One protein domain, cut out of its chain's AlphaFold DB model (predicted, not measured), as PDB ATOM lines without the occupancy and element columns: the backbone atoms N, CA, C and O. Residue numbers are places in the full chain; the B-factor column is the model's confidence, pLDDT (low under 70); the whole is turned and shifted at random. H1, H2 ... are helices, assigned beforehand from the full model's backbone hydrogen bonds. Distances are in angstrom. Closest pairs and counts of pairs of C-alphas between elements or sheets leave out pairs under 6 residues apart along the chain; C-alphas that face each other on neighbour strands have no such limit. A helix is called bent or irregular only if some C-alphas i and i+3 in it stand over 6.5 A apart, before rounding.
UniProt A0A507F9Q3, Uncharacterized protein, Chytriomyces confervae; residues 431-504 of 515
ATOM      1  N   SER A 431     -10.145 -31.318 -41.386       92.81
ATOM      2  CA  SER A 431      -9.278 -30.321 -40.748       92.81
ATOM      3  C   SER A 431      -8.696 -30.833 -39.423       92.81
ATOM      4  O   SER A 431      -7.528 -30.571 -39.121       92.81
ATOM      5  N   ALA A 432      -9.457 -31.655 -38.690       93.75
ATOM      6  CA  ALA A 432      -9.052 -32.233 -37.411       93.75
ATOM      7  C   ALA A 432      -7.886 -33.231 -37.544       93.75
ATOM      8  O   ALA A 432      -7.106 -33.402 -36.610       93.75
ATOM      9  N   VAL A 433      -7.699 -33.847 -38.718       95.94
ATOM     10  CA  VAL A 433      -6.638 -34.847 -38.959       95.94
ATOM     11  C   VAL A 433      -5.232 -34.253 -38.827       95.94
ATOM     12  O   VAL A 433      -4.288 -34.967 -38.484       95.94
ATOM     13  N   LYS A 434      -5.068 -32.945 -39.067       92.38
ATOM     14  CA  LYS A 434      -3.755 -32.279 -39.033       92.38
ATOM     15  C   LYS A 434      -3.106 -32.315 -37.642       92.38
ATOM     16  O   LYS A 434      -1.884 -32.399 -37.567       92.38
ATOM     17  N   GLY A 435      -3.908 -32.255 -36.576       91.44
ATOM     18  CA  GLY A 435      -3.424 -32.240 -35.189       91.44
ATOM     19  C   GLY A 435      -3.210 -33.624 -34.571       91.44
ATOM     20  O   GLY A 435      -2.562 -33.734 -33.534       91.44
ATOM     21  N   LEU A 436      -3.730 -34.683 -35.196       95.44
ATOM     22  CA  LEU A 436      -3.681 -36.039 -34.653       95.44
ATOM     23  C   LEU A 436      -2.368 -36.750 -35.012       95.44
ATOM     24  O   LEU A 436      -1.760 -36.499 -36.060       95.44
ATOM     25  N   LYS A 437      -1.948 -37.681 -34.150       95.19
ATOM     26  CA  LYS A 437      -0.764 -38.539 -34.319       95.19
ATOM     27  C   LYS A 437      -1.130 -40.009 -34.084       95.19
ATOM     28  O   LYS A 437      -2.184 -40.294 -33.519       95.19
ATOM     29  N   GLY A 438      -0.259 -40.917 -34.527       94.31
ATOM     30  CA  GLY A 438      -0.379 -42.354 -34.269       94.31
ATOM     31  C   GLY A 438      -1.731 -42.947 -34.681       94.31
ATOM     32  O   GLY A 438      -2.327 -42.526 -35.679       94.31
ATOM     33  N   ALA A 439      -2.228 -43.888 -33.875       94.44
ATOM     34  CA  ALA A 439      -3.485 -44.601 -34.103       94.44
ATOM     35  C   ALA A 439      -4.692 -43.656 -34.234       94.44
ATOM     36  O   ALA A 439      -5.499 -43.808 -35.151       94.44
ATOM     37  N   ALA A 440      -4.776 -42.614 -33.398       95.19
ATOM     38  CA  ALA A 440      -5.878 -41.647 -33.430       95.19
ATOM     39  C   ALA A 440      -6.010 -40.954 -34.800       95.19
ATOM     40  O   ALA A 440      -7.116 -40.711 -35.289       95.19
ATOM     41  N   LYS A 441      -4.878 -40.671 -35.459       96.88
ATOM     42  CA  LYS A 441      -4.867 -40.087 -36.806       96.88
ATOM     43  C   LYS A 441      -5.436 -41.052 -37.843       96.88
ATOM     44  O   LYS A 441      -6.265 -40.651 -38.657       96.88
ATOM     45  N   VAL A 442      -4.995 -42.307 -37.815       96.75
ATOM     46  CA  VAL A 442      -5.393 -43.332 -38.792       96.75
ATOM     47  C   VAL A 442      -6.857 -43.726 -38.611       96.75
ATOM     48  O   VAL A 442      -7.580 -43.851 -39.600       96.75
ATOM     49  N   GLN A 443      -7.335 -43.821 -37.368       96.81
ATOM     50  CA  GLN A 443      -8.749 -44.045 -37.059       96.81
ATOM     51  C   GLN A 443      -9.629 -42.919 -37.611       96.81
ATOM     52  O   GLN A 443     -10.625 -43.184 -38.285       96.81
ATOM     53  N   LYS A 444      -9.242 -41.653 -37.395       97.56
ATOM     54  CA  LYS A 444      -9.996 -40.507 -37.922       97.56
ATOM     55  C   LYS A 444     -10.005 -40.487 -39.452       97.56
ATOM     56  O   LYS A 444     -11.055 -40.245 -40.039       97.56
ATOM     57  N   ILE A 445      -8.872 -40.786 -40.091       97.69
ATOM     58  CA  ILE A 445      -8.778 -40.918 -41.553       97.69
ATOM     59  C   ILE A 445      -9.709 -42.027 -42.065       97.69
ATOM     60  O   ILE A 445     -10.469 -41.790 -43.002       97.69
ATOM     61  N   SER A 446      -9.690 -43.202 -41.431       97.00
ATOM     62  CA  SER A 446     -10.521 -44.350 -41.820       97.00
ATOM     63  C   SER A 446     -12.011 -44.039 -41.674       97.00
ATOM     64  O   SER A 446     -12.788 -44.340 -42.576       97.00
ATOM     65  N   LYS A 447     -12.402 -43.352 -40.591       97.50
ATOM     66  CA  LYS A 447     -13.781 -42.892 -40.378       97.50
ATOM     67  C   LYS A 447     -14.238 -41.926 -41.476       97.50
ATOM     68  O   LYS A 447     -15.325 -42.104 -42.008       97.50
ATOM     69  N   ILE A 448     -13.412 -40.933 -41.820       97.25
ATOM     70  CA  ILE A 448     -13.743 -39.939 -42.856       97.25
ATOM     71  C   ILE A 448     -13.852 -40.596 -44.235       97.25
ATOM     72  O   ILE A 448     -14.751 -40.260 -44.996       97.25
ATOM     73  N   LEU A 449     -12.950 -41.523 -44.567       96.31
ATOM     74  CA  LEU A 449     -12.983 -42.230 -45.850       96.31
ATOM     75  C   LEU A 449     -14.167 -43.197 -45.950       96.31
ATOM     76  O   LEU A 449     -14.764 -43.298 -47.015       96.31
ATOM     77  N   GLY A 450     -14.539 -43.859 -44.851       94.94
ATOM     78  CA  GLY A 450     -15.695 -44.757 -44.810       94.94
ATOM     79  C   GLY A 450     -17.041 -44.044 -44.972       94.94
ATOM     80  O   GLY A 450     -17.995 -44.660 -45.436       94.94
ATOM     81  N   SER A 451     -17.125 -42.755 -44.624       94.31
ATOM     82  CA  SER A 451     -18.332 -41.933 -44.796       94.31
ATOM     83  C   SER A 451     -18.259 -40.950 -45.969       94.31
ATOM     84  O   SER A 451     -19.185 -40.157 -46.157       94.31
ATOM     85  N   ALA A 452     -17.176 -40.962 -46.753       95.06
ATOM     86  CA  ALA A 452     -17.016 -40.037 -47.867       95.06
ATOM     87  C   ALA A 452     -18.033 -40.356 -48.982       95.06
ATOM     88  O   ALA A 452     -18.136 -41.511 -49.406       95.06
ATOM     89  N   PRO A 453     -18.788 -39.361 -49.489       93.44
ATOM     90  CA  PRO A 453     -19.672 -39.568 -50.629       93.44
ATOM     91  C   PRO A 453     -18.861 -39.851 -51.898       93.44
ATOM     92  O   PRO A 453     -17.640 -39.689 -51.931       93.44
ATOM     93  N   SER A 454     -19.558 -40.229 -52.974       92.50
ATOM     94  CA  SER A 454     -18.921 -40.449 -54.269       92.50
ATOM     95  C   SER A 454     -18.093 -39.243 -54.706       92.50
ATOM     96  O   SER A 454     -18.416 -38.083 -54.437       92.50
ATOM     97  N   ASP A 455     -17.035 -39.534 -55.454       89.56
ATOM     98  CA  ASP A 455     -16.060 -38.552 -55.892       89.56
ATOM     99  C   ASP A 455     -16.720 -37.342 -56.575       89.56
ATOM    100  O   ASP A 455     -16.311 -36.207 -56.360       89.56
ATOM    101  N   SER A 456     -17.780 -37.530 -57.365       89.81
ATOM    102  CA  SER A 456     -18.510 -36.436 -58.027       89.81
ATOM    103  C   SER A 456     -19.089 -35.391 -57.063       89.81
ATOM    104  O   SER A 456     -19.220 -34.231 -57.446       89.81
ATOM    105  N   ASN A 457     -19.381 -35.782 -55.819       92.31
ATOM    106  CA  ASN A 457     -20.029 -34.947 -54.806       92.31
ATOM    107  C   ASN A 457     -19.035 -34.215 -53.893       92.31
ATOM    108  O   ASN A 457     -19.436 -33.365 -53.096       92.31
ATOM    109  N   LEU A 458     -17.742 -34.517 -54.020       95.12
ATOM    110  CA  LEU A 458     -16.686 -33.885 -53.242       95.12
ATOM    111  C   LEU A 458     -16.245 -32.556 -53.860       95.12
ATOM    112  O   LEU A 458     -16.095 -32.432 -55.087       95.12
ATOM    113  N   THR A 459     -15.924 -31.590 -52.999       93.69
ATOM    114  CA  THR A 459     -15.151 -30.414 -53.407       93.69
ATOM    115  C   THR A 459     -13.761 -30.843 -53.895       93.69
ATOM    116  O   THR A 459     -13.246 -31.914 -53.561       93.69
ATOM    117  N   ASN A 460     -13.083 -29.978 -54.653       91.62
ATOM    118  CA  ASN A 460     -11.711 -30.258 -55.095       91.62
ATOM    119  C   ASN A 460     -10.736 -30.451 -53.921       91.62
ATOM    120  O   ASN A 460      -9.830 -31.278 -54.007       91.62
ATOM    121  N   GLY A 461     -10.932 -29.721 -52.817       92.19
ATOM    122  CA  GLY A 461     -10.139 -29.906 -51.602       92.19
ATOM    123  C   GLY A 461     -10.370 -31.278 -50.970       92.19
ATOM    124  O   GLY A 461      -9.408 -31.951 -50.600       92.19
ATOM    125  N   ALA A 462     -11.629 -31.719 -50.909       95.31
ATOM    126  CA  ALA A 462     -11.998 -32.977 -50.272       95.31
ATOM    127  C   ALA A 462     -11.498 -34.168 -51.085       95.31
ATOM    128  O   ALA A 462     -10.894 -35.084 -50.533       95.31
ATOM    129  N   ARG A 463     -11.628 -34.096 -52.411       95.38
ATOM    130  CA  ARG A 463     -11.088 -35.102 -53.332       95.38
ATOM    131  C   ARG A 463      -9.571 -35.245 -53.208       95.38
ATOM    132  O   ARG A 463      -9.047 -36.354 -53.174       95.38
ATOM    133  N   LEU A 464      -8.842 -34.128 -53.119       94.62
ATOM    134  CA  LEU A 464      -7.391 -34.161 -52.906       94.62
ATOM    135  C   LEU A 464      -7.030 -34.819 -51.568       94.62
ATOM    136  O   LEU A 464      -6.095 -35.616 -51.523       94.62
ATOM    137  N   PHE A 465      -7.778 -34.521 -50.504       96.56
ATOM    138  CA  PHE A 465      -7.593 -35.148 -49.196       96.56
ATOM    139  C   PHE A 465      -7.852 -36.665 -49.238       96.56
ATOM    140  O   PHE A 465      -7.016 -37.435 -48.764       96.56
ATOM    141  N   VAL A 466      -8.953 -37.099 -49.862       96.50
ATOM    142  CA  VAL A 466      -9.298 -38.520 -50.052       96.50
ATOM    143  C   VAL A 466      -8.187 -39.251 -50.809       96.50
ATOM    144  O   VAL A 466      -7.668 -40.259 -50.331       96.50
ATOM    145  N   ASN A 467      -7.714 -38.679 -51.919       95.06
ATOM    146  CA  ASN A 467      -6.618 -39.238 -52.716       95.06
ATOM    147  C   ASN A 467      -5.288 -39.345 -51.954       95.06
ATOM    148  O   ASN A 467      -4.509 -40.268 -52.197       95.06
ATOM    149  N   GLN A 468      -5.008 -38.410 -51.045       96.00
ATOM    150  CA  GLN A 468      -3.825 -38.456 -50.179       96.00
ATOM    151  C   GLN A 468      -3.939 -39.534 -49.094       96.00
ATOM    152  O   GLN A 468      -2.932 -40.124 -48.707       96.00
ATOM    153  N   CYS A 469      -5.152 -39.802 -48.610       97.25
ATOM    154  CA  CYS A 469      -5.389 -40.726 -47.505       97.25
ATOM    155  C   CYS A 469      -5.639 -42.175 -47.944       97.25
ATOM    156  O   CYS A 469      -5.359 -43.087 -47.167       97.25
ATOM    157  N   HIS A 470      -6.100 -42.412 -49.177       96.56
ATOM    158  CA  HIS A 470      -6.313 -43.761 -49.720       96.56
ATOM    159  C   HIS A 470      -5.110 -44.700 -49.543       96.56
ATOM    160  O   HIS A 470      -5.312 -45.813 -49.064       96.56
ATOM    161  N   PRO A 471      -3.866 -44.279 -49.841       97.25
ATOM    162  CA  PRO A 471      -2.693 -45.124 -49.635       97.25
ATOM    163  C   PRO A 471      -2.474 -45.556 -48.180       97.25
ATOM    164  O   PRO A 471      -1.945 -46.635 -47.947       97.25
ATOM    165  N   ILE A 472      -2.887 -44.739 -47.203       97.50
ATOM    166  CA  ILE A 472      -2.753 -45.048 -45.770       97.50
ATOM    167  C   ILE A 472      -3.726 -46.163 -45.388       97.50
ATOM    168  O   ILE A 472      -3.304 -47.169 -44.826       97.50
ATOM    169  N   VAL A 473      -5.011 -46.003 -45.725       97.50
ATOM    170  CA  VAL A 473      -6.037 -47.013 -45.409       97.50
ATOM    171  C   VAL A 473      -5.810 -48.290 -46.210       97.50
ATOM    172  O   VAL A 473      -5.903 -49.372 -45.646       97.50
ATOM    173  N   GLY A 474      -5.432 -48.174 -47.485       96.62
ATOM    174  CA  GLY A 474      -5.056 -49.325 -48.302       96.62
ATOM    175  C   GLY A 474      -3.859 -50.071 -47.714       96.62
ATOM    176  O   GLY A 474      -3.900 -51.283 -47.612       96.62
ATOM    177  N   CYS A 475      -2.823 -49.370 -47.241       97.12
ATOM    178  CA  CYS A 475      -1.681 -50.018 -46.592       97.12
ATOM    179  C   CYS A 475      -2.098 -50.757 -45.309       97.12
ATOM    180  O   CYS A 475      -1.747 -51.922 -45.140       97.12
ATOM    181  N   LEU A 476      -2.894 -50.109 -44.446       97.25
ATOM    182  CA  LEU A 476      -3.433 -50.717 -43.226       97.25
ATOM    183  C   LEU A 476      -4.217 -52.005 -43.524       97.25
ATOM    184  O   LEU A 476      -3.999 -53.016 -42.866       97.25
ATOM    185  N   GLN A 477      -5.106 -51.982 -44.516       97.12
ATOM    186  CA  GLN A 477      -5.923 -53.150 -44.856       97.12
ATOM    187  C   GLN A 477      -5.101 -54.248 -45.537       97.12
ATOM    188  O   GLN A 477      -5.166 -55.407 -45.141       97.12
ATOM    189  N   ASN A 478      -4.275 -53.878 -46.512       96.06
ATOM    190  CA  ASN A 478      -3.664 -54.832 -47.433       96.06
ATOM    191  C   ASN A 478      -2.359 -55.437 -46.904       96.06
ATOM    192  O   ASN A 478      -2.025 -56.570 -47.230       96.06
ATOM    193  N   HIS A 479      -1.596 -54.691 -46.099       95.69
ATOM    194  CA  HIS A 479      -0.297 -55.152 -45.587       95.69
ATOM    195  C   HIS A 479      -0.302 -55.454 -44.094       95.69
ATOM    196  O   HIS A 479       0.546 -56.212 -43.633       95.69
ATOM    197  N   PHE A 480      -1.247 -54.883 -43.348       95.94
ATOM    198  CA  PHE A 480      -1.361 -55.080 -41.903       95.94
ATOM    199  C   PHE A 480      -2.667 -55.769 -41.508       95.94
ATOM    200  O   PHE A 480      -2.933 -55.918 -40.324       95.94
ATOM    201  N   SER A 481      -3.485 -56.219 -42.467       95.56
ATOM    202  CA  SER A 481      -4.757 -56.917 -42.202       95.56
ATOM    203  C   SER A 481      -5.706 -56.140 -41.276       95.56
ATOM    204  O   SER A 481      -6.469 -56.728 -40.514       95.56
ATOM    205  N   GLY A 482      -5.633 -54.806 -41.295       95.00
ATOM    206  CA  GLY A 482      -6.397 -53.944 -40.394       95.00
ATOM    207  C   GLY A 482      -5.810 -53.789 -38.985       95.00
ATOM    208  O   GLY A 482      -6.391 -53.050 -38.188       95.00
ATOM    209  N   ASP A 483      -4.672 -54.416 -38.674       96.81
ATOM    210  CA  ASP A 483      -3.987 -54.281 -37.387       96.81
ATOM    211  C   ASP A 483      -3.357 -52.888 -37.253       96.81
ATOM    212  O   ASP A 483      -2.318 -52.557 -37.836       96.81
ATOM    213  N   MET A 484      -4.033 -52.049 -36.469       95.94
ATOM    214  CA  MET A 484      -3.626 -50.675 -36.214       95.94
ATOM    215  C   MET A 484      -2.307 -50.601 -35.444       95.94
ATOM    216  O   MET A 484      -1.492 -49.728 -35.735       95.94
ATOM    217  N   GLU A 485      -2.084 -51.487 -34.477       95.38
ATOM    218  CA  GLU A 485      -0.891 -51.437 -33.631       95.38
ATOM    219  C   GLU A 485       0.342 -51.841 -34.438       95.38
ATOM    220  O   GLU A 485       1.332 -51.106 -34.453       95.38
ATOM    221  N   ALA A 486       0.241 -52.917 -35.226       95.88
ATOM    222  CA  ALA A 486       1.303 -53.318 -36.146       95.88
ATOM    223  C   ALA A 486       1.607 -52.219 -37.184       95.88
ATOM    224  O   ALA A 486       2.773 -51.923 -37.468       95.88
ATOM    225  N   PHE A 487       0.570 -51.554 -37.708       96.56
ATOM    226  CA  PHE A 487       0.727 -50.439 -38.644       96.56
ATOM    227  C   PHE A 487       1.458 -49.246 -38.011       96.56
ATOM    228  O   PHE A 487       2.358 -48.676 -38.632       96.56
ATOM    229  N   ILE A 488       1.102 -48.852 -36.784       95.56
ATOM    230  CA  ILE A 488       1.741 -47.727 -36.084       95.56
ATOM    231  C   ILE A 488       3.170 -48.069 -35.659       95.56
ATOM    232  O   ILE A 488       4.053 -47.218 -35.795       95.56
ATOM    233  N   GLN A 489       3.415 -49.301 -35.213       94.50
ATOM    234  CA  GLN A 489       4.756 -49.777 -34.880       94.50
ATOM    235  C   GLN A 489       5.679 -49.726 -36.105       94.50
ATOM    236  O   GLN A 489       6.832 -49.308 -35.998       94.50
ATOM    237  N   HIS A 490       5.160 -50.079 -37.283       94.06
ATOM    238  CA  HIS A 490       5.910 -50.025 -38.535       94.06
ATOM    239  C   HIS A 490       6.033 -48.600 -39.112       94.06
ATOM    240  O   HIS A 490       7.028 -48.247 -39.747       94.06
ATOM    241  N   HIS A 491       5.029 -47.747 -38.897       93.88
ATOM    242  CA  HIS A 491       4.982 -46.374 -39.397       93.88
ATOM    243  C   HIS A 491       4.883 -45.351 -38.259       93.88
ATOM    244  O   HIS A 491       3.869 -44.670 -38.098       93.88
ATOM    245  N   VAL A 492       5.997 -45.159 -37.544       88.00
ATOM    246  CA  VAL A 492       6.110 -44.233 -36.397       88.00
ATOM    247  C   VAL A 492       5.588 -42.820 -36.712       88.00
ATOM    248  O   VAL A 492       4.964 -42.171 -35.875       88.00
ATOM    249  N   THR A 493       5.821 -42.320 -37.932       91.31
ATOM    250  CA  THR A 493       5.339 -41.001 -38.376       91.31
ATOM    251  C   THR A 493       4.531 -41.097 -39.665       91.31
ATOM    252  O   THR A 493       5.026 -41.553 -40.694       91.31
ATOM    253  N   ILE A 494       3.298 -40.578 -39.631       93.88
ATOM    254  CA  ILE A 494       2.349 -40.642 -40.750       93.88
ATOM    255  C   ILE A 494       2.041 -39.237 -41.269       93.88
ATOM    256  O   ILE A 494       1.380 -38.423 -40.611       93.88
ATOM    257  N   SER A 495       2.489 -38.970 -42.493       94.69
ATOM    258  CA  SER A 495       2.214 -37.743 -43.242       94.69
ATOM    259  C   SER A 495       1.283 -38.044 -44.412       94.69
ATOM    260  O   SER A 495       1.652 -38.793 -45.311       94.69
ATOM    261  N   THR A 496       0.093 -37.440 -44.438       93.75
ATOM    262  CA  THR A 496      -0.905 -37.675 -45.500       93.75
ATOM    263  C   THR A 496      -0.395 -37.276 -46.885       93.75
ATOM    264  O   THR A 496      -0.689 -37.950 -47.864       93.75
ATOM    265  N   SER A 497       0.417 -36.221 -46.990       92.75
ATOM    266  CA  SER A 497       0.903 -35.720 -48.281       92.75
ATOM    267  C   SER A 497       2.052 -36.536 -48.876       92.75
ATOM    268  O   SER A 497       2.214 -36.541 -50.094       92.75
ATOM    269  N   SER A 498       2.850 -37.216 -48.048       93.25
ATOM    270  CA  SER A 498       4.058 -37.930 -48.490       93.25
ATOM    271  C   SER A 498       4.001 -39.444 -48.296       93.25
ATOM    272  O   SER A 498       4.908 -40.135 -48.756       93.25
ATOM    273  N   PHE A 499       2.958 -39.995 -47.663       94.69
ATOM    274  CA  PHE A 499       2.855 -41.441 -47.426       94.69
ATOM    275  C   PHE A 499       2.971 -42.244 -48.728       94.69
ATOM    276  O   PHE A 499       3.765 -43.177 -48.812       94.69
ATOM    277  N   LYS A 500       2.267 -41.805 -49.782       92.81
ATOM    278  CA  LYS A 500       2.284 -42.448 -51.102       92.81
ATOM    279  C   LYS A 500       3.683 -42.537 -51.717       92.81
ATOM    280  O   LYS A 500       4.029 -43.551 -52.308       92.81
ATOM    281  N   SER A 501       4.471 -41.467 -51.623       90.88
ATOM    282  CA  SER A 501       5.802 -41.408 -52.242       90.88
ATOM    283  C   SER A 501       6.887 -42.053 -51.383       90.88
ATOM    284  O   SER A 501       7.866 -42.555 -51.928       90.88
ATOM    285  N   SER A 502       6.723 -42.045 -50.057       89.12
ATOM    286  CA  SER A 502       7.771 -42.462 -49.118       89.12
ATOM    287  C   SER A 502       7.561 -43.834 -48.481       89.12
ATOM    288  O   SER A 502       8.541 -44.417 -48.027       89.12
ATOM    289  N   LYS A 503       6.322 -44.344 -48.417       92.12
ATOM    290  CA  LYS A 503       5.974 -45.575 -47.684       92.12
ATOM    291  C   LYS A 503       5.327 -46.617 -48.583       92.12
ATOM    292  O   LYS A 503       5.956 -47.614 -48.922       92.12
ATOM    293  N   CYS A 504       4.078 -46.386 -48.976       94.62
ATOM    294  CA  CYS A 504       3.278 -47.383 -49.675       94.62
ATOM    295  C   CYS A 504       2.197 -46.727 -50.546       94.62
ATOM    296  O   CYS A 504       1.673 -45.665 -50.206       94.62
TER     297      CYS A 504
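AT A GLANCE: This is residues 431 to 504 of the 515 residues of an uncharacterized protein of Chytriomyces confervae (UniProt A0A507F9Q3). Two longer helices, H2 and the nearly straight H3, cross each other, with H4 packed on both near one end. The short H1 packs on H2, and the short H5 packs on H3 on its side away from H2. The printed part has 74 residues with five named helices, H1 to H5 in chain order, and no named strand: all helix. It is compact, with a radius of gyration of the C-alphas of 11.9 A and spans of 35 by 24 by 22 A.

IN THESE COORDINATES: Find C-alpha 431 at (-9.278, -30.321, -40.748), where H1, residues 431 to 435, begins; it is neither bent nor irregular, but only just: C-alphas 431 and 434 are 6.1 A apart. H2, residues 438 to 450, runs 18.7 A. H3, residues 460 to 480, was assigned as one helix by its hydrogen bonds but is bent: C-alphas 468 and 471 are 6.8 A apart. Its arms are H3a, residues 460 to 468, 12.4 A, and H3b, residues 471 to 480, 12.7 A, at a shallow tilt of 25 degrees. H4 is residues 484 to 490; H5, residues 499 to 502, ends at C-alpha 502 (7.771, -42.462, -49.118).

HOW THE PARTS SIT: H1 and H2 only just touch, with 3 pairs of C-alphas within 8 A, closest Val 433 and Lys 441 at 5.9 A. With residues 442 to 446 alone, H2 touches H3b, closest C-alphas Ser 446 and Val 473, 6.3 A, about perpendicular at 71 degrees, but only just. H4 touches H3b, closest C-alphas Phe 487 and Phe 480, 6.0 A, about perpendicular at 85 degrees. H5 touches H3b, closest C-alphas Lys 500 and Pro 471, 5.8 A. In H2, H3a, H3b and H4 every O i to N i+4 pair is within hydrogen-bond range; in H1 0 of 1 is, against 2 of 2 O i to N i+3 pairs, and H5 is too short for an i+4 pair.

THE WHOLE: The C-alphas farthest apart, those of Ser 456 and Gln 489, are 35.4 A apart. The printed part has no cut, no link is long, and no printed residue is under pLDDT 70.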